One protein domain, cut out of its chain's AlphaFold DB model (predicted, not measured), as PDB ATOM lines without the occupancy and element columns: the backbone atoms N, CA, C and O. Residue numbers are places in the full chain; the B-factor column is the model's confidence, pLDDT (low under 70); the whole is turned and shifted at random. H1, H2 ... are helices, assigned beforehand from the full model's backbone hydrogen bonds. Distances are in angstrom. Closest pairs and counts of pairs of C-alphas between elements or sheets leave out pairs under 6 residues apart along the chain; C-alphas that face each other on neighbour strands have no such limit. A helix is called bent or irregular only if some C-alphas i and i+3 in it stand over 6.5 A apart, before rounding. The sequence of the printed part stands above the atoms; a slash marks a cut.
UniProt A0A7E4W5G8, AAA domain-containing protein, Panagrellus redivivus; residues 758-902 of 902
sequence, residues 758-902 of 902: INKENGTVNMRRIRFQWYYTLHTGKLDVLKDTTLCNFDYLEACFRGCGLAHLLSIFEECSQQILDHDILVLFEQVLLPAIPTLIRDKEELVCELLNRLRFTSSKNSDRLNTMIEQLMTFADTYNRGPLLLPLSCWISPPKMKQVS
ATOM      1  N   ILE A 758      -0.249  13.115  94.543       88.25
ATOM      2  CA  ILE A 758      -0.091  12.301  93.315       88.25
ATOM      3  C   ILE A 758       0.251  13.210  92.131       88.25
ATOM      4  O   ILE A 758       1.223  12.971  91.411       88.25
ATOM      5  N   ASN A 759      -0.545  14.266  91.966       85.06
ATOM      6  CA  ASN A 759      -0.393  15.288  90.943       85.06
ATOM      7  C   ASN A 759       0.037  16.594  91.601       85.06
ATOM      8  O   ASN A 759      -0.619  17.066  92.524       85.06
ATOM      9  N   LYS A 760       1.140  17.165  91.125       80.94
ATOM     10  CA  LYS A 760       1.646  18.459  91.588       80.94
ATOM     11  C   LYS A 760       0.944  19.590  90.845       80.94
ATOM     12  O   LYS A 760       0.497  19.390  89.714       80.94
ATOM     13  N   GLU A 761       0.912  20.789  91.427       75.12
ATOM     14  CA  GLU A 761       0.267  21.957  90.801       75.12
ATOM     15  C   GLU A 761       0.870  22.304  89.431       75.12
ATOM     16  O   GLU A 761       0.174  22.722  88.510       75.12
ATOM     17  N   ASN A 762       2.164  22.030  89.249       70.69
ATOM     18  CA  ASN A 762       2.861  22.203  87.973       70.69
ATOM     19  C   ASN A 762       2.483  21.158  86.886       70.69
ATOM     20  O   ASN A 762       3.076  21.153  85.807       70.69
ATOM     21  N   GLY A 763       1.552  20.238  87.173       75.44
ATOM     22  CA  GLY A 763       1.080  19.176  86.278       75.44
ATOM     23  C   GLY A 763       1.948  17.910  86.236       75.44
ATOM     24  O   GLY A 763       1.600  16.945  85.545       75.44
ATOM     25  N   THR A 764       3.073  17.872  86.955       79.38
ATOM     26  CA  THR A 764       3.945  16.686  87.026       79.38
ATOM     27  C   THR A 764       3.405  15.643  88.008       79.38
ATOM     28  O   THR A 764       2.643  15.954  88.922       79.38
ATOM     29  N   VAL A 765       3.792  14.381  87.798       86.50
ATOM     30  CA  VAL A 765       3.421  13.267  88.680       86.50
ATOM     31  C   VAL A 765       4.510  13.048  89.714       86.50
ATOM     32  O   VAL A 765       5.701  13.064  89.389       86.50
ATOM     33  N   ASN A 766       4.105  12.764  90.943       88.38
ATOM     34  CA  ASN A 766       5.007  12.268  91.961       88.38
ATOM     35  C   ASN A 766       5.405  10.808  91.682       88.38
ATOM     36  O   ASN A 766       4.727   9.868  92.100       88.38
ATOM     37  N   MET A 767       6.531  10.635  90.979       87.00
ATOM     38  CA  MET A 767       7.080   9.327  90.597       87.00
ATOM     39  C   MET A 767       7.303   8.396  91.795       87.00
ATOM     40  O   MET A 767       7.036   7.202  91.688       87.00
ATOM     41  N   ARG A 768       7.759   8.928  92.940       87.31
ATOM     42  CA  ARG A 768       7.992   8.141  94.163       87.31
ATOM     43  C   ARG A 768       6.700   7.512  94.666       87.31
ATOM     44  O   ARG A 768       6.656   6.307  94.911       87.31
ATOM     45  N   ARG A 769       5.638   8.315  94.754       88.88
ATOM     46  CA  ARG A 769       4.327   7.857  95.216       88.88
ATOM     47  C   ARG A 769       3.738   6.788  94.300       88.88
ATOM     48  O   ARG A 769       3.437   5.695  94.775       88.88
ATOM     49  N   ILE A 770       3.648   7.047  92.993       90.94
ATOM     50  CA  ILE A 770       3.040   6.086  92.052       90.94
ATOM     51  C   ILE A 770       3.824   4.771  91.934       90.94
ATOM     52  O   ILE A 770       3.241   3.735  91.642       90.94
ATOM     53  N   ARG A 771       5.140   4.781  92.174       88.50
ATOM     54  CA  ARG A 771       5.969   3.572  92.083       88.50
ATOM     55  C   ARG A 771       5.858   2.672  93.299       88.50
ATOM     56  O   ARG A 771       6.049   1.468  93.155       88.50
ATOM     57  N   PHE A 772       5.591   3.228  94.482       88.56
ATOM     58  CA  PHE A 772       5.766   2.479  95.730       88.56
ATOM     59  C   PHE A 772       4.531   2.421  96.630       88.56
ATOM     60  O   PHE A 772       4.458   1.525  97.466       88.56
ATOM     61  N   GLN A 773       3.529   3.287  96.450       91.38
ATOM     62  CA  GLN A 773       2.325   3.269  97.289       91.38
ATOM     63  C   GLN A 773       1.604   1.907  97.244       91.38
ATOM     64  O   GLN A 773       1.248   1.367  98.294       91.38
ATOM     65  N   TRP A 774       1.453   1.310  96.055       92.88
ATOM     66  CA  TRP A 774       0.851  -0.023  95.890       92.88
ATOM     67  C   TRP A 774       1.655  -1.112  96.607       92.88
ATOM     68  O   TRP A 774       1.085  -2.040  97.169       92.88
ATOM     69  N   TYR A 775       2.987  -0.993  96.619       92.38
ATOM     70  CA  TYR A 775       3.874  -1.986  97.210       92.38
ATOM     71  C   TYR A 775       3.717  -2.012  98.732       92.38
ATOM     72  O   TYR A 775       3.496  -3.077  99.305       92.38
ATOM     73  N   TYR A 776       3.766  -0.854  99.401       90.50
ATOM     74  CA  TYR A 776       3.593  -0.841 100.858       90.50
ATOM     75  C   TYR A 776       2.204  -1.306 101.250       90.50
ATOM     76  O   TYR A 776       2.081  -2.181 102.101       90.50
ATOM     77  N   THR A 777       1.169  -0.777 100.594       92.12
ATOM     78  CA  THR A 777      -0.224  -1.135 100.886       92.12
ATOM     79  C   THR A 777      -0.480  -2.629 100.674       92.12
ATOM     80  O   THR A 777      -1.073  -3.258 101.552       92.12
ATOM     81  N   LEU A 778       0.071  -3.235  99.614       93.00
ATOM     82  CA  LEU A 778       0.091  -4.687  99.405       93.00
ATOM     83  C   LEU A 778       0.704  -5.424 100.604       93.00
ATOM     84  O   LEU A 778       0.101  -6.354 101.144       93.00
ATOM     85  N   HIS A 779       1.873  -4.984 101.067       89.81
ATOM     86  CA  HIS A 779       2.601  -5.627 102.162       89.81
ATOM     87  C   HIS A 779       2.062  -5.320 103.571       89.81
ATOM     88  O   HIS A 779       2.427  -6.015 104.520       89.81
ATOM     89  N   THR A 780       1.134  -4.370 103.724       90.00
ATOM     90  CA  THR A 780       0.353  -4.226 104.968       90.00
ATOM     91  C   THR A 780      -0.687  -5.342 105.140       90.00
ATOM     92  O   THR A 780      -1.157  -5.614 106.247       90.00
ATOM     93  N   GLY A 781      -1.103  -5.984 104.044       87.75
ATOM     94  CA  GLY A 781      -2.235  -6.913 104.026       87.75
ATOM     95  C   GLY A 781      -3.608  -6.251 104.227       87.75
ATOM     96  O   GLY A 781      -4.607  -6.963 104.305       87.75
ATOM     97  N   LYS A 782      -3.692  -4.912 104.312       90.31
ATOM     98  CA  LYS A 782      -4.956  -4.158 104.353       90.31
ATOM     99  C   LYS A 782      -5.472  -3.967 102.920       90.31
ATOM    100  O   LYS A 782      -5.245  -2.935 102.294       90.31
ATOM    101  N   LEU A 783      -6.150  -4.990 102.396       92.12
ATOM    102  CA  LEU A 783      -6.625  -5.039 101.005       92.12
ATOM    103  C   LEU A 783      -7.536  -3.863 100.631       92.12
ATOM    104  O   LEU A 783      -7.437  -3.340  99.524       92.12
ATOM    105  N   ASP A 784      -8.391  -3.427 101.553       92.25
ATOM    106  CA  ASP A 784      -9.268  -2.275 101.349       92.25
ATOM    107  C   ASP A 784      -8.459  -1.007 101.041       92.25
ATOM    108  O   ASP A 784      -8.680  -0.370 100.016       92.25
ATOM    109  N   VAL A 785      -7.418  -0.726 101.835       91.06
ATOM    110  CA  VAL A 785      -6.521   0.423 101.628       91.06
ATOM    111  C   VAL A 785      -5.782   0.322 100.293       91.06
ATOM    112  O   VAL A 785      -5.685   1.316  99.574       91.06
ATOM    113  N   LEU A 786      -5.288  -0.866  99.920       94.12
ATOM    114  CA  LEU A 786      -4.658  -1.090  98.611       94.12
ATOM    115  C   LEU A 786      -5.617  -0.724  97.468       94.12
ATOM    116  O   LEU A 786      -5.226  -0.005  96.546       94.12
ATOM    117  N   LYS A 787      -6.870  -1.185  97.530       94.12
ATOM    118  CA  LYS A 787      -7.872  -0.902  96.497       94.12
ATOM    119  C   LYS A 787      -8.234   0.580  96.457       94.12
ATOM    120  O   LYS A 787      -8.126   1.187  95.395       94.12
ATOM    121  N   ASP A 788      -8.581   1.160  97.600       91.25
ATOM    122  CA  ASP A 788      -9.123   2.520  97.698       91.25
ATOM    123  C   ASP A 788      -8.088   3.600  97.356       91.25
ATOM    124  O   ASP A 788      -8.423   4.653  96.809       91.25
ATOM    125  N   THR A 789      -6.809   3.331  97.631       90.44
ATOM    126  CA  THR A 789      -5.734   4.310  97.422       90.44
ATOM    127  C   THR A 789      -4.913   4.084  96.153       90.44
ATOM    128  O   THR A 789      -4.203   5.001  95.742       90.44
ATOM    129  N   THR A 790      -4.992   2.895  95.529       94.00
ATOM    130  CA  THR A 790      -4.206   2.567  94.325       94.00
ATOM    131  C   THR A 790      -4.995   1.805  93.250       94.00
ATOM    132  O   THR A 790      -5.422   2.402  92.267       94.00
ATOM    133  N   LEU A 791      -5.202   0.492  93.389       94.69
ATOM    134  CA  LEU A 791      -5.615  -0.372  92.272       94.69
ATOM    135  C   LEU A 791      -7.058  -0.156  91.796       94.69
ATOM    136  O   LEU A 791      -7.354  -0.494  90.656       94.69
ATOM    137  N   CYS A 792      -7.941   0.389  92.637       95.31
ATOM    138  CA  CYS A 792      -9.314   0.783  92.289       95.31
ATOM    139  C   CYS A 792      -9.503   2.310  92.367       95.31
ATOM    140  O   CYS A 792     -10.625   2.787  92.522       95.31
ATOM    141  N   ASN A 793      -8.411   3.072  92.278       93.75
ATOM    142  CA  ASN A 793      -8.409   4.527  92.339       93.75
ATOM    143  C   ASN A 793      -8.004   5.099  90.975       93.75
ATOM    144  O   ASN A 793      -6.876   4.897  90.521       93.75
ATOM    145  N   PHE A 794      -8.919   5.797  90.302       94.06
ATOM    146  CA  PHE A 794      -8.671   6.262  88.939       94.06
ATOM    147  C   PHE A 794      -7.517   7.274  88.850       94.06
ATOM    148  O   PHE A 794      -6.676   7.138  87.960       94.06
ATOM    149  N   ASP A 795      -7.417   8.219  89.790       91.00
ATOM    150  CA  ASP A 795      -6.345   9.224  89.800       91.00
ATOM    151  C   ASP A 795      -4.963   8.571  89.898       91.00
ATOM    152  O   ASP A 795      -4.022   8.970  89.208       91.00
ATOM    153  N   TYR A 796      -4.844   7.523  90.717       93.88
ATOM    154  CA  TYR A 796      -3.622   6.734  90.810       93.88
ATOM    155  C   TYR A 796      -3.311   6.001  89.497       93.88
ATOM    156  O   TYR A 796      -2.168   6.036  89.034       93.88
ATOM    157  N   LEU A 797      -4.298   5.338  88.882       94.38
ATOM    158  CA  LEU A 797      -4.086   4.587  87.638       94.38
ATOM    159  C   LEU A 797      -3.706   5.504  86.466       94.38
ATOM    160  O   LEU A 797      -2.785   5.169  85.717       94.38
ATOM    161  N   GLU A 798      -4.363   6.661  86.326       91.31
ATOM    162  CA  GLU A 798      -4.011   7.689  85.334       91.31
ATOM    163  C   GLU A 798      -2.583   8.175  85.554       91.31
ATOM    164  O   GLU A 798      -1.771   8.145  84.627       91.31
ATOM    165  N   ALA A 799      -2.245   8.550  86.790       91.19
ATOM    166  CA  ALA A 799      -0.932   9.077  87.120       91.19
ATOM    167  C   ALA A 799       0.170   8.027  86.914       91.19
ATOM    168  O   ALA A 799       1.233   8.340  86.369       91.19
ATOM    169  N   CYS A 800      -0.088   6.768  87.277       91.69
ATOM    170  CA  CYS A 800       0.825   5.654  87.047       91.69
ATOM    171  C   CYS A 800       1.025   5.390  85.549       91.69
ATOM    172  O   CYS A 800       2.163   5.231  85.101       91.69
ATOM    173  N   PHE A 801      -0.047   5.390  84.748       88.75
ATOM    174  CA  PHE A 801       0.072   5.222  83.300       88.75
ATOM    175  C   PHE A 801       0.837   6.396  82.670       88.75
ATOM    176  O   PHE A 801       1.756   6.189  81.873       88.75
ATOM    177  N   ARG A 802       0.534   7.632  83.073       85.88
ATOM    178  CA  ARG A 802       1.201   8.833  82.565       85.88
ATOM    179  C   ARG A 802       2.678   8.914  82.968       85.88
ATOM    180  O   ARG A 802       3.489   9.320  82.142       85.88
ATOM    181  N   GLY A 803       3.040   8.531  84.194       85.06
ATOM    182  CA  GLY A 803       4.409   8.652  84.719       85.06
ATOM    183  C   GLY A 803       5.328   7.450  84.450       85.06
ATOM    184  O   GLY A 803       6.510   7.623  84.126       85.06
ATOM    185  N   CYS A 804       4.800   6.228  84.569       85.50
ATOM    186  CA  CYS A 804       5.562   4.979  84.429       85.50
ATOM    187  C   CYS A 804       5.270   4.222  83.123       85.50
ATOM    188  O   CYS A 804       6.033   3.333  82.741       85.50
ATOM    189  N   GLY A 805       4.197   4.574  82.412       84.50
ATOM    190  CA  GLY A 805       3.749   3.864  81.217       84.50
ATOM    191  C   GLY A 805       2.932   2.608  81.536       84.50
ATOM    192  O   GLY A 805       2.922   2.095  82.656       84.50
ATOM    193  N   LEU A 806       2.252   2.078  80.515       84.12
ATOM    194  CA  LEU A 806       1.346   0.930  80.663       84.12
ATOM    195  C   LEU A 806       2.088  -0.327  81.170       84.12
ATOM    196  O   LEU A 806       1.482  -1.155  81.836       84.12
ATOM    197  N   ALA A 807       3.397  -0.460  80.888       80.94
ATOM    198  CA  ALA A 807       4.209  -1.679  81.092       80.94
ATOM    199  C   ALA A 807       4.330  -1.957  82.561       80.94
ATOM    200  O   ALA A 807       3.975  -3.032  83.032       80.94
ATOM    201  N   HIS A 808       4.734  -0.909  83.253       86.38
ATOM    202  CA  HIS A 808       4.816  -0.907  84.679       86.38
ATOM    203  C   HIS A 808       3.437  -1.104  85.316       86.38
ATOM    204  O   HIS A 808       3.298  -1.942  86.200       86.38
ATOM    205  N   LEU A 809       2.395  -0.423  84.813       89.94
ATOM    206  CA  LEU A 809       1.033  -0.592  85.330       89.94
ATOM    207  C   LEU A 809       0.568  -2.057  85.265       89.94
ATOM    208  O   LEU A 809       0.077  -2.590  86.255       89.94
ATOM    209  N   LEU A 810       0.766  -2.736  84.132       87.75
ATOM    210  CA  LEU A 810       0.423  -4.154  84.003       87.75
ATOM    211  C   LEU A 810       1.278  -5.044  84.914       87.75
ATOM    212  O   LEU A 810       0.740  -5.988  85.486       87.75
ATOM    213  N   SER A 811       2.573  -4.750  85.078       86.94
ATOM    214  CA  SER A 811       3.443  -5.483  86.008       86.94
ATOM    215  C   SER A 811       2.987  -5.341  87.463       86.94
ATOM    216  O   SER A 811       3.045  -6.317  88.206       86.94
ATOM    217  N   ILE A 812       2.483  -4.166  87.868       91.44
ATOM    218  CA  ILE A 812       1.896  -3.946  89.200       91.44
ATOM    219  C   ILE A 812       0.688  -4.865  89.406       91.44
ATOM    220  O   ILE A 812       0.628  -5.584  90.406       91.44
ATOM    221  N   PHE A 813      -0.260  -4.876  88.462       92.38
ATOM    222  CA  PHE A 813      -1.426  -5.759  88.548       92.38
ATOM    223  C   PHE A 813      -1.020  -7.236  88.538       92.38
ATOM    224  O   PHE A 813      -1.520  -8.005  89.357       92.38
ATOM    225  N   GLU A 814      -0.080  -7.628  87.674       87.88
ATOM    226  CA  GLU A 814       0.423  -9.001  87.612       87.88
ATOM    227  C   GLU A 814       1.046  -9.433  88.948       87.88
ATOM    228  O   GLU A 814       0.739 -10.518  89.440       87.88
ATOM    229  N   GLU A 815       1.874  -8.586  89.563       88.25
ATOM    230  CA  GLU A 815       2.490  -8.851  90.865       88.25
ATOM    231  C   GLU A 815       1.442  -8.962  91.979       88.25
ATOM    232  O   GLU A 815       1.480  -9.906  92.770       88.25
ATOM    233  N   CYS A 816       0.472  -8.045  92.024       92.12
ATOM    234  CA  CYS A 816      -0.592  -8.076  93.027       92.12
ATOM    235  C   CYS A 816      -1.458  -9.335  92.880       92.12
ATOM    236  O   CYS A 816      -1.710 -10.021  93.870       92.12
ATOM    237  N   SER A 817      -1.851  -9.705  91.656       89.50
ATOM    238  CA  SER A 817      -2.645 -10.913  91.381       89.50
ATOM    239  C   SER A 817      -1.891 -12.226  91.629       89.50
ATOM    240  O   SER A 817      -2.513 -13.281  91.741       89.50
ATOM    241  N   GLN A 818      -0.556 -12.207  91.700       86.94
ATOM    242  CA  GLN A 818       0.229 -13.379  92.108       86.94
ATOM    243  C   GLN A 818       0.226 -13.595  93.625       86.94
ATOM    244  O   GLN A 818       0.453 -14.720  94.074       86.94
ATOM    245  N   GLN A 819      -0.021 -12.541  94.405       89.75
ATOM    246  CA  GLN A 819      -0.007 -12.582  95.868       89.75
ATOM    247  C   GLN A 819      -1.418 -12.588  96.475       89.75
ATOM    248  O   GLN A 819      -1.613 -13.145  97.555       89.75
ATOM    249  N   ILE A 820      -2.400 -11.995  95.788       91.62
ATOM    250  CA  ILE A 820      -3.775 -11.816  96.265       91.62
ATOM    251  C   ILE A 820      -4.769 -12.353  95.235       91.62
ATOM    252  O   ILE A 820      -4.649 -12.106  94.037       91.62
ATOM    253  N   LEU A 821      -5.807 -13.028  95.733       90.75
ATOM    254  CA  LEU A 821      -6.997 -13.386  94.969       90.75
ATOM    255  C   LEU A 821      -8.153 -12.445  95.355       90.75
ATOM    256  O   LEU A 821      -8.804 -12.662  96.373       90.75
ATOM    257  N   ASP A 822      -8.398 -11.408  94.554       93.12
ATOM    258  CA  ASP A 822      -9.476 -10.429  94.767       93.12
ATOM    259  C   ASP A 822     -10.254 -10.183  93.466       93.12
ATOM    260  O   ASP A 822      -9.675 -10.115  92.380       93.12
ATOM    261  N   HIS A 823     -11.581 -10.073  93.581       90.81
ATOM    262  CA  HIS A 823     -12.472  -9.936  92.434       90.81
ATOM    263  C   HIS A 823     -12.268  -8.621  91.675       90.81
ATOM    264  O   HIS A 823     -12.165  -8.652  90.451       90.81
ATOM    265  N   ASP A 824     -12.174  -7.490  92.378       92.88
ATOM    266  CA  ASP A 824     -12.099  -6.163  91.760       92.88
ATOM    267  C   ASP A 824     -10.791  -6.009  90.979       92.88
ATOM    268  O   ASP A 824     -10.784  -5.571  89.826       92.88
ATOM    269  N   ILE A 825      -9.684  -6.460  91.582       93.62
ATOM    270  CA  ILE A 825      -8.356  -6.451  90.955       93.62
ATOM    271  C   ILE A 825      -8.353  -7.323  89.691       93.62
ATOM    272  O   ILE A 825      -7.831  -6.899  88.658       93.62
ATOM    273  N   LEU A 826      -8.953  -8.518  89.737       90.75
ATOM    274  CA  LEU A 826      -9.039  -9.404  88.571       90.75
ATOM    275  C   LEU A 826      -9.950  -8.852  87.469       90.75
ATOM    276  O   LEU A 826      -9.615  -8.992  86.294       90.75
ATOM    277  N   VAL A 827     -11.069  -8.204  87.816       91.31
ATOM    278  CA  VAL A 827     -11.922  -7.502  86.842       91.31
ATOM    279  C   VAL A 827     -11.105  -6.426  86.133       91.31
ATOM    280  O   VAL A 827     -10.996  -6.445  84.905       91.31
ATOM    281  N   LEU A 828     -10.473  -5.521  86.885       92.44
ATOM    282  CA  LEU A 828      -9.687  -4.434  86.301       92.44
ATOM    283  C   LEU A 828      -8.522  -4.957  85.462       92.44
ATOM    284  O   LEU A 828      -8.301  -4.471  84.355       92.44
ATOM    285  N   PHE A 829      -7.816  -5.984  85.928       91.00
ATOM    286  CA  PHE A 829      -6.681  -6.525  85.195       91.00
ATOM    287  C   PHE A 829      -7.106  -7.328  83.958       91.00
ATOM    288  O   PHE A 829      -6.764  -6.964  82.831       91.00
ATOM    289  N   GLU A 830      -7.866  -8.411  84.141       86.88
ATOM    290  CA  GLU A 830      -8.152  -9.380  83.078       86.88
ATOM    291  C   GLU A 830      -9.280  -8.949  82.142       86.88
ATOM    292  O   GLU A 830      -9.262  -9.288  80.956       86.88
ATOM    293  N   GLN A 831     -10.275  -8.223  82.658       87.75
ATOM    294  CA  GLN A 831     -11.454  -7.844  81.881       87.75
ATOM    295  C   GLN A 831     -11.371  -6.438  81.300       87.75
ATOM    296  O   GLN A 831     -12.039  -6.176  80.298       87.75
ATOM    297  N   VAL A 832     -10.554  -5.554  81.882       89.06
ATOM    298  CA  VAL A 832     -10.467  -4.154  81.452       89.06
ATOM    299  C   VAL A 832      -9.116  -3.812  80.839       89.06
ATOM    300  O   VAL A 832      -9.059  -3.537  79.641       89.06
ATOM    301  N   LEU A 833      -8.027  -3.889  81.605       89.38
ATOM    302  CA  LEU A 833      -6.703  -3.449  81.164       89.38
ATOM    303  C   LEU A 833      -6.120  -4.339  80.066       89.38
ATOM    304  O   LEU A 833      -5.718  -3.811  79.032       89.38
ATOM    305  N   LEU A 834      -6.105  -5.668  80.236       85.69
ATOM    306  CA  LEU A 834      -5.564  -6.573  79.210       85.69
ATOM    307  C   LEU A 834      -6.290  -6.435  77.853       85.69
ATOM    308  O   LEU A 834      -5.609  -6.347  76.828       85.69
ATOM    309  N   PRO A 835      -7.635  -6.364  77.791       85.12
ATOM    310  CA  PRO A 835      -8.347  -6.143  76.531       85.12
ATOM    311  C   PRO A 835      -8.204  -4.730  75.960       85.12
ATOM    312  O   PRO A 835      -8.390  -4.563  74.757       85.12
ATOM    313  N   ALA A 836      -7.912  -3.726  76.791       86.31
ATOM    314  CA  ALA A 836      -7.740  -2.337  76.365       86.31
ATOM    315  C   ALA A 836      -6.370  -2.066  75.720       86.31
ATOM    316  O   ALA A 836      -6.222  -1.075  75.009       86.31
ATOM    317  N   ILE A 837      -5.376  -2.947  75.917       83.94
ATOM    318  CA  ILE A 837      -4.000  -2.762  75.421       83.94
ATOM    319  C   ILE A 837      -3.938  -2.273  73.957       83.94
ATOM    320  O   ILE A 837      -3.246  -1.283  73.713       83.94
ATOM    321  N   PRO A 838      -4.646  -2.872  72.973       80.44
ATOM    322  CA  PRO A 838      -4.548  -2.435  71.579       80.44
ATOM    323  C   PRO A 838      -4.988  -0.984  71.344       80.44
ATOM    324  O   PRO A 838      -4.455  -0.331  70.445       80.44
ATOM    325  N   THR A 839      -5.945  -0.485  72.135       83.62
ATOM    326  CA  THR A 839      -6.396   0.912  72.095       83.62
ATOM    327  C   THR A 839      -5.381   1.812  72.792       83.62
ATOM    328  O   THR A 839      -4.896   2.762  72.183       83.62
ATOM    329  N   LEU A 840      -4.977   1.455  74.017       82.75
ATOM    330  CA  LEU A 840      -4.094   2.269  74.864       82.75
ATOM    331  C   LEU A 840      -2.689   2.468  74.284       82.75
ATOM    332  O   LEU A 840      -2.013   3.443  74.602       82.75
ATOM    333  N   ILE A 841      -2.235   1.546  73.433       76.06
ATOM    334  CA  ILE A 841      -0.980   1.693  72.685       76.06
ATOM    335  C   ILE A 841      -1.087   2.796  71.627       76.06
ATOM    336  O   ILE A 841      -0.103   3.481  71.355       76.06
ATOM    337  N   ARG A 842      -2.255   2.936  70.993       76.88
ATOM    338  CA  ARG A 842      -2.480   3.928  69.933       76.88
ATOM    339  C   ARG A 842      -2.740   5.302  70.519       76.88
ATOM    340  O   ARG A 842      -2.193   6.278  70.015       76.88
ATOM    341  N   ASP A 843      -3.560   5.348  71.559       78.31
ATOM    342  CA  ASP A 843      -3.888   6.566  72.276       78.31
ATOM    343  C   ASP A 843      -4.053   6.273  73.768       78.31
ATOM    344  O   ASP A 843      -4.884   5.467  74.183       78.31
ATOM    345  N   LYS A 844      -3.232   6.936  74.579       78.62
ATOM    346  CA  LYS A 844      -3.229   6.789  76.036       78.62
ATOM    347  C   LYS A 844      -4.403   7.503  76.704       78.62
ATOM    348  O   LYS A 844      -4.805   7.097  77.790       78.62
ATOM    349  N   GLU A 845      -4.940   8.547  76.073       82.56
ATOM    350  CA  GLU A 845      -6.037   9.344  76.632       82.56
ATOM    351  C   GLU A 845      -7.354   8.540  76.632       82.56
ATOM    352  O   GLU A 845      -8.260   8.806  77.419       82.56
ATOM    353  N   GLU A 846      -7.416   7.457  75.847       86.75
ATOM    354  CA  GLU A 846      -8.531   6.505  75.810       86.75
ATOM    355  C   GLU A 846      -8.621   5.600  77.055       86.75
ATOM    356  O   GLU A 846      -9.553   4.802  77.160       86.75
ATOM    357  N   LEU A 847      -7.706   5.715  78.034       89.50
ATOM    358  CA  LEU A 847      -7.799   4.965  79.299       89.50
ATOM    359  C   LEU A 847      -9.162   5.163  79.973       89.50
ATOM    360  O   LEU A 847      -9.781   4.188  80.405       89.50
ATOM    361  N   VAL A 848      -9.645   6.407  80.012       90.50
ATOM    362  CA  VAL A 848     -10.952   6.754  80.589       90.50
ATOM    363  C   VAL A 848     -12.071   6.027  79.853       90.50
ATOM    364  O   VAL A 848     -12.908   5.378  80.479       90.50
ATOM    365  N   CYS A 849     -12.070   6.090  78.520       88.62
ATOM    366  CA  CYS A 849     -13.085   5.476  77.670       88.62
ATOM    367  C   CYS A 849     -13.104   3.949  77.806       88.62
ATOM    368  O   CYS A 849     -14.172   3.339  77.891       88.62
ATOM    369  N   GLU A 850     -11.930   3.317  77.829       89.19
ATOM    370  CA  GLU A 850     -11.777   1.866  77.938       89.19
ATOM    371  C   GLU A 850     -12.267   1.340  79.298       89.19
ATOM    372  O   GLU A 850     -12.994   0.336  79.332       89.19
ATOM    373  N   LEU A 851     -11.934   2.049  80.388       91.06
ATOM    374  CA  LEU A 851     -12.425   1.771  81.741       91.06
ATOM    375  C   LEU A 851     -13.942   1.970  81.835       91.06
ATOM    376  O   LEU A 851     -14.663   1.050  82.226       91.06
ATOM    377  N   LEU A 852     -14.438   3.140  81.420       90.12
ATOM    378  CA  LEU A 852     -15.845   3.514  81.534       90.12
ATOM    379  C   LEU A 852     -16.754   2.550  80.758       90.12
ATOM    380  O   LEU A 852     -17.750   2.078  81.303       90.12
ATOM    381  N   ASN A 853     -16.388   2.203  79.518       88.00
ATOM    382  CA  ASN A 853     -17.151   1.273  78.676       88.00
ATOM    383  C   ASN A 853     -17.367  -0.091  79.333       88.00
ATOM    384  O   ASN A 853     -18.469  -0.638  79.279       88.00
ATOM    385  N   ARG A 854     -16.301  -0.666  79.898       88.88
ATOM    386  CA  ARG A 854     -16.314  -2.045  80.401       88.88
ATOM    387  C   ARG A 854     -16.877  -2.130  81.804       88.88
ATOM    388  O   ARG A 854     -17.677  -3.024  82.063       88.88
ATOM    389  N   LEU A 855     -16.521  -1.187  82.676       90.12
ATOM    390  CA  LEU A 855     -17.031  -1.162  84.042       90.12
ATOM    391  C   LEU A 855     -18.521  -0.829  84.071       90.12
ATOM    392  O   LEU A 855     -19.274  -1.507  84.767       90.12
ATOM    393  N   ARG A 856     -18.996   0.144  83.280       87.00
ATOM    394  CA  ARG A 856     -20.435   0.447  83.246       87.00
ATOM    395  C   ARG A 856     -21.268  -0.705  82.680       87.00
ATOM    396  O   ARG A 856     -22.391  -0.901  83.148       87.00
ATOM    397  N   PHE A 857     -20.728  -1.493  81.742       84.12
ATOM    398  CA  PHE A 857     -21.403  -2.690  81.218       84.12
ATOM    399  C   PHE A 857     -21.751  -3.690  82.333       84.12
ATOM    400  O   PHE A 857     -22.782  -4.358  82.268       84.12
ATOM    401  N   THR A 858     -20.917  -3.777  83.372       83.44
ATOM    402  CA  THR A 858     -21.113  -4.666  84.525       83.44
ATOM    403  C   THR A 858     -21.550  -3.941  85.796       83.44
ATOM    404  O   THR A 858     -21.592  -4.577  86.842       83.44
ATOM    405  N   SER A 859     -21.946  -2.664  85.729       83.12
ATOM    406  CA  SER A 859     -22.290  -1.815  86.893       83.12
ATOM    407  C   SER A 859     -23.242  -2.464  87.903       83.12
ATOM    408  O   SER A 859     -23.033  -2.362  89.107       83.12
ATOM    409  N   SER A 860     -24.242  -3.218  87.437       82.94
ATOM    410  CA  SER A 860     -25.197  -3.915  88.312       82.94
ATOM    411  C   SER A 860     -24.607  -5.107  89.084       82.94
ATOM    412  O   SER A 860     -25.273  -5.659  89.953       82.94
ATOM    413  N   LYS A 861     -23.425  -5.587  88.689       84.00
ATOM    414  CA  LYS A 861     -22.706  -6.732  89.278       84.00
ATOM    415  C   LYS A 861     -21.368  -6.328  89.899       84.00
ATOM    416  O   LYS A 861     -20.733  -7.164  90.534       84.00
ATOM    417  N   ASN A 862     -20.933  -5.097  89.661       86.06
ATOM    418  CA  ASN A 862     -19.712  -4.537  90.209       86.06
ATOM    419  C   ASN A 862     -19.841  -4.345  91.720       86.06
ATOM    420  O   ASN A 862     -20.939  -4.161  92.246       86.06
ATOM    421  N   SER A 863     -18.700  -4.341  92.403       91.94
ATOM    422  CA  SER A 863     -18.614  -3.859  93.775       91.94
ATOM    423  C   SER A 863     -18.833  -2.345  93.849       91.94
ATOM    424  O   SER A 863     -18.692  -1.628  92.852       91.94
ATOM    425  N   ASP A 864     -19.100  -1.852  95.059       92.31
ATOM    426  CA  ASP A 864     -19.234  -0.418  95.326       92.31
ATOM    427  C   ASP A 864     -17.988   0.355  94.882       92.31
ATOM    428  O   ASP A 864     -18.111   1.395  94.253       92.31
ATOM    429  N   ARG A 865     -16.785  -0.201  95.078       92.50
ATOM    430  CA  ARG A 865     -15.514   0.421  94.666       92.50
ATOM    431  C   ARG A 865     -15.402   0.625  93.166       92.50
ATOM    432  O   ARG A 865     -15.017   1.698  92.712       92.50
ATOM    433  N   LEU A 866     -15.740  -0.399  92.387       93.19
ATOM    434  CA  LEU A 866     -15.732  -0.294  90.931       93.19
ATOM    435  C   LEU A 866     -16.797   0.697  90.441       93.19
ATOM    436  O   LEU A 866     -16.586   1.367  89.432       93.19
ATOM    437  N   ASN A 867     -17.916   0.830  91.158       92.75
ATOM    438  CA  ASN A 867     -18.928   1.844  90.867       92.75
ATOM    439  C   ASN A 867     -18.469   3.260  91.264       92.75
ATOM    440  O   ASN A 867     -18.619   4.179  90.466       92.75
ATOM    441  N   THR A 868     -17.801   3.439  92.404       93.75
ATOM    442  CA  THR A 868     -17.136   4.700  92.773       93.75
ATOM    443  C   THR A 868     -16.072   5.088  91.747       93.75
ATOM    444  O   THR A 868     -15.954   6.250  91.369       93.75
ATOM    445  N   MET A 869     -15.335   4.120  91.204       93.75
ATOM    446  CA  MET A 869     -14.380   4.373  90.127       93.75
ATOM    447  C   MET A 869     -15.065   4.886  88.845       93.75
ATOM    448  O   MET A 869     -14.515   5.743  88.157       93.75
ATOM    449  N   ILE A 870     -16.283   4.422  88.528       91.94
ATOM    450  CA  ILE A 870     -17.092   4.977  87.425       91.94
ATOM    451  C   ILE A 870     -17.431   6.453  87.686       91.94
ATOM    452  O   ILE A 870     -17.392   7.255  86.755       91.94
ATOM    453  N   GLU A 871     -17.743   6.826  88.927       92.19
ATOM    454  CA  GLU A 871     -18.015   8.219  89.309       92.19
ATOM    455  C   GLU A 871     -16.761   9.099  89.190       92.19
ATOM    456  O   GLU A 871     -16.832  10.198  88.633       92.19
ATOM    457  N   GLN A 872     -15.599   8.593  89.621       93.31
ATOM    458  CA  GLN A 872     -14.303   9.260  89.439       93.31
ATOM    459  C   GLN A 872     -14.004   9.506  87.954       93.31
ATOM    460  O   GLN A 872     -13.658  10.619  87.565       93.31
ATOM    461  N   LEU A 873     -14.206   8.491  87.109       92.00
ATOM    462  CA  LEU A 873     -14.013   8.579  85.657       92.00
ATOM    463  C   LEU A 873     -14.912   9.638  85.010       92.00
ATOM    464  O   LEU A 873     -14.454  10.383  84.146       92.00
ATOM    465  N   MET A 874     -16.182   9.710  85.419       89.19
ATOM    466  CA  MET A 874     -17.123  10.721  84.922       89.19
ATOM    467  C   MET A 874     -16.728  12.131  85.363       89.19
ATOM    468  O   MET A 874     -16.717  13.043  84.547       89.19
ATOM    469  N   THR A 875     -16.325  12.291  86.623       90.94
ATOM    470  CA  THR A 875     -15.857  13.579  87.158       90.94
ATOM    471  C   THR A 875     -14.595  14.057  86.435       90.94
ATOM    472  O   THR A 875     -14.472  15.232  86.078       90.94
ATOM    473  N   PHE A 876     -13.660  13.144  86.164       88.88
ATOM    474  CA  PHE A 876     -12.471  13.440  85.370       88.88
ATOM    475  C   PHE A 876     -12.838  13.853  83.942       88.88
ATOM    476  O   PHE A 876     -12.329  14.847  83.438       88.88
ATOM    477  N   ALA A 877     -13.741  13.112  83.301       86.56
ATOM    478  CA  ALA A 877     -14.241  13.427  81.970       86.56
ATOM    479  C   ALA A 877     -14.868  14.830  81.886       86.56
ATOM    480  O   ALA A 877     -14.575  15.564  80.944       86.56
ATOM    481  N   ASP A 878     -15.674  15.216  82.878       86.44
ATOM    482  CA  ASP A 878     -16.336  16.526  82.932       86.44
ATOM    483  C   ASP A 878     -15.343  17.684  83.136       86.44
ATOM    484  O   ASP A 878     -15.577  18.805  82.683       86.44
ATOM    485  N   THR A 879     -14.216  17.418  83.802       85.94
ATOM    486  CA  THR A 879     -13.161  18.408  84.086       85.94
ATOM    487  C   THR A 879     -12.000  18.370  83.083       85.94
ATOM    488  O   THR A 879     -11.097  19.211  83.147       85.94
ATOM    489  N   TYR A 880     -12.018  17.437  82.126       83.19
ATOM    490  CA  TYR A 880     -10.946  17.257  81.153       83.19
ATOM    491  C   TYR A 880     -10.889  18.408  80.145       83.19
ATOM    492  O   TYR A 880     -11.847  18.705  79.436       83.19
ATOM    493  N   ASN A 881      -9.718  19.037  80.037       80.25
ATOM    494  CA  ASN A 881      -9.516  20.234  79.218       80.25
ATOM    495  C   ASN A 881      -8.344  20.134  78.225       80.25
ATOM    496  O   ASN A 881      -8.055  21.104  77.524       80.25
ATOM    497  N   ARG A 882      -7.657  18.984  78.143       75.06
ATOM    498  CA  ARG A 882      -6.463  18.816  77.289       75.06
ATOM    499  C   ARG A 882      -6.793  18.537  75.820       75.06
ATOM    500  O   ARG A 882      -5.918  18.666  74.967       75.06
ATOM    501  N   GLY A 883      -8.037  18.178  75.518       76.31
ATOM    502  CA  GLY A 883      -8.491  17.860  74.169       76.31
ATOM    503  C   GLY A 883      -9.911  17.286  74.145       76.31
ATOM    504  O   GLY A 883     -10.545  17.158  75.190       76.31
ATOM    505  N   PRO A 884     -10.435  16.954  72.957       77.50
ATOM    506  CA  PRO A 884     -11.719  16.277  72.833       77.50
ATOM    507  C   PRO A 884     -11.599  14.798  73.240       77.50
ATOM    508  O   PRO A 884     -10.769  14.080  72.690       77.50
ATOM    509  N   LEU A 885     -12.463  14.336  74.150       80.19
ATOM    510  CA  LEU A 885     -12.632  12.915  74.484       80.19
ATOM    511  C   LEU A 885     -13.913  12.370  73.849       80.19
ATOM    512  O   LEU A 885     -14.970  13.002  73.914       80.19
ATOM    513  N   LEU A 886     -13.844  11.173  73.263       77.69
ATOM    514  CA  LEU A 886     -15.016  10.471  72.739       77.69
ATOM    515  C   LEU A 886     -15.587   9.532  73.798       77.69
ATOM    516  O   LEU A 886     -15.298   8.339  73.831       77.69
ATOM    517  N   LEU A 887     -16.441  10.082  74.659       78.75
ATOM    518  CA  LEU A 887     -17.027   9.327  75.758       78.75
ATOM    519  C   LEU A 887     -18.305   8.593  75.324       78.75
ATOM    520  O   LEU A 887     -19.254   9.212  74.832       78.75
ATOM    521  N   PRO A 888     -18.386   7.273  75.535       72.69
ATOM    522  CA  PRO A 888     -19.583   6.507  75.233       72.69
ATOM    523  C   PRO A 888     -20.658   6.741  76.295       72.69
ATOM    524  O   PRO A 888     -20.500   6.392  77.465       72.69
ATOM    525  N   LEU A 889     -21.801   7.279  75.863       73.69
ATOM    526  CA  LEU A 889     -22.985   7.450  76.715       73.69
ATOM    527  C   LEU A 889     -23.684   6.115  77.032       73.69
ATOM    528  O   LEU A 889     -24.398   6.013  78.027       73.69
ATOM    529  N   SER A 890     -23.463   5.088  76.207       72.81
ATOM    530  CA  SER A 890     -24.017   3.739  76.360       72.81
ATOM    531  C   SER A 890     -22.927   2.675  76.248       72.81
ATOM    532  O   SER A 890     -22.040   2.785  75.403       72.81
ATOM    533  N   CYS A 891     -23.026   1.613  77.048       75.50
ATOM    534  CA  CYS A 891     -22.031   0.542  77.103       75.50
ATOM    535  C   CYS A 891     -22.318  -0.521  76.043       75.50
ATOM    536  O   CYS A 891     -23.410  -1.082  75.998       75.50
ATOM    537  N   TRP A 892     -21.329  -0.825  75.213       72.94
ATOM    538  CA  TRP A 892     -21.475  -1.697  74.043       72.94
ATOM    539  C   TRP A 892     -20.319  -2.694  73.900       72.94
ATOM    540  O   TRP A 892     -20.425  -3.659  73.146       72.94
ATOM    541  N   ILE A 893     -19.247  -2.520  74.682       77.50
ATOM    542  CA  ILE A 893     -18.116  -3.445  74.750       77.50
ATOM    543  C   ILE A 893     -18.307  -4.348  75.971       77.50
ATOM    544  O   ILE A 893     -18.055  -3.940  77.103       77.50
ATOM    545  N   SER A 894     -18.753  -5.584  75.741       79.62
ATOM    546  CA  SER A 894     -18.807  -6.593  76.805       79.62
ATOM    547  C   SER A 894     -17.384  -6.954  77.248       79.62
ATOM    548  O   SER A 894     -16.566  -7.304  76.389       79.62
ATOM    549  N   PRO A 895     -17.084  -6.969  78.559       81.19
ATOM    550  CA  PRO A 895     -15.828  -7.516  79.049       81.19
ATOM    551  C   PRO A 895     -15.713  -9.011  78.699       81.19
ATOM    552  O   PRO A 895     -16.732  -9.714  78.625       81.19
ATOM    553  N   PRO A 896     -14.492  -9.529  78.470       82.31
ATOM    554  CA  PRO A 896     -14.281 -10.953  78.268       82.31
ATOM    555  C   PRO A 896     -14.629 -11.733  79.539       82.31
ATOM    556  O   PRO A 896     -14.485 -11.247  80.661       82.31
ATOM    557  N   LYS A 897     -15.071 -12.982  79.375       76.75
ATOM    558  CA  LYS A 897     -15.327 -13.864  80.521       76.75
ATOM    559  C   LYS A 897     -14.007 -14.169  81.235       76.75
ATOM    560  O   LYS A 897     -13.040 -14.554  80.579       76.75
ATOM    561  N   MET A 898     -13.999 -14.046  82.564       67.94
ATOM    562  CA  MET A 898     -12.879 -14.513  83.388       67.94
ATOM    563  C   MET A 898     -12.667 -16.010  83.148       67.94
ATOM    564  O   MET A 898     -13.634 -16.778  83.077       67.94
ATOM    565  N   LYS A 899     -11.407 -16.430  83.010       63.28
ATOM    566  CA  LYS A 899     -11.085 -17.859  82.947       63.28
ATOM    567  C   LYS A 899     -11.422 -18.461  84.309       63.28
ATOM    568  O   LYS A 899     -10.979 -17.946  85.329       63.28
ATOM    569  N   GLN A 900     -12.219 -19.527  84.334       48.19
ATOM    570  CA  GLN A 900     -12.450 -20.258  85.578       48.19
ATOM    571  C   GLN A 900     -11.102 -20.789  86.070       48.19
ATOM    572  O   GLN A 900     -10.427 -21.525  85.349       48.19
ATOM    573  N   VAL A 901     -10.697 -20.364  87.265       44.34
ATOM    574  CA  VAL A 901      -9.545 -20.933  87.961       44.34
ATOM    575  C   VAL A 901      -9.992 -22.309  88.445       44.34
ATOM    576  O   VAL A 901     -10.749 -22.404  89.408       44.34
ATOM    577  N   SER A 902      -9.633 -23.348  87.691       29.41
ATOM    578  CA  SER A 902      -9.847 -24.755  88.049       29.41
ATOM    579  C   SER A 902      -8.821 -25.229  89.062       29.41
ATOM    580  O   SER A 902      -7.622 -24.975  88.785       29.41
TER     581      SER A 902
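This is residues 758 to 902 of the 902 residues of the protein "AAA domain-containing protein" of Panagrellus redivivus (UniProt A0A7E4W5G8). Three helical hairpins, H1 with H2, H3b with H4 and H5 with H6, make a compact body, with the short arm H3a crossing between them. H1 lies at one side of the body, and the last residues, 880 to 902, run as a long tail without a named helix along the side away from H1. The printed part has 145 residues with six named helices, H1 to H6 in chain order, and no named strand; the class is all helix, and the helix packing is mostly crossed. The whole is compact, with a radius of gyration of the C-alphas of 14.6 A and spans of 41 by 37 by 27 A.

The hub is the longest helix, H3, residues 794 to 819, which was assigned as one helix by its hydrogen bonds but is bent, with C-alphas 803 and 806 9.2 A apart. Its arms, H3a, residues 794 to 803, and H3b, residues 806 to 819, stand at a steep tilt of 55 degrees. H3b and H4, residues 823 to 840, form a hairpin and touch at a shallow tilt of 23 degrees, the closest C-alphas being those of Phe 813 and Phe 829, 6.3 A apart. H1, residues 767 to 780, touches H3a with residues 767 to 771 alone, closest at the C-alphas of Ile 770 and Cys 800, 5.5 A. H1 forms a hairpin with H2, residues 783 to 791, at a shallow tilt of 15 degrees; their closest C-alphas are those of Thr 777 and Leu 786, 5.0 A apart. H2 and H3a touch only at the corner, with the C-alphas of Thr 790 and Tyr 796 closest at 5.5 A. H6, residues 864 to 879, touches H3a at a steep tilt of 62 degrees, with Phe 794 and Met 869 closest, their C-alphas 6.1 A apart. H5, residues 847 to 857, forms a hairpin with H6, opposite ways at a steep tilt of 45 degrees, the C-alphas of Val 848 and Leu 873 being closest at 6.2 A. H5 also touches H4, closest at the C-alphas of Ala 836 and Glu 850, 6.0 A. H1 is apart from H4, H5 and H6. Every O i to N i+4 pair is within hydrogen-bond range in H3a, H3b and H6, against 8 of 10 in H1, 4 of 5 in H2, 8 of 14 in H4 and 6 of 7 in H5.

H1 begins at C-alpha 767, (7.080, 9.327, 90.597), and is 20.9 A long. H3a is 14.0 A long and H3b 20.4 A; H4 is 23.0 A, with a kink of 42 degrees near residue 834. H2 is 10.0 A long and H5 15.7 A. H6 is 22.8 A long and ends at C-alpha 879, (-13.161, 18.408, 84.086). H1, H2 and H4 are irregular: C-alphas 771 and 774 are 7.3 A apart, 788 and 791 7.1 A, and 835 and 838 7.3 A.

The C-alphas of Asn 762 and Ser 902, the two farthest apart, are 48.6 A from each other. The printed part has no cut and ends at the chain's last residue. The links H1 to H2, H2 to H3 and H3 to H4 are tight, those from H4 to H5 and H5 to H6 are short, and no link is long. Mean pLDDT of the printed part is 85.8; residues 898 to 902 are under 70.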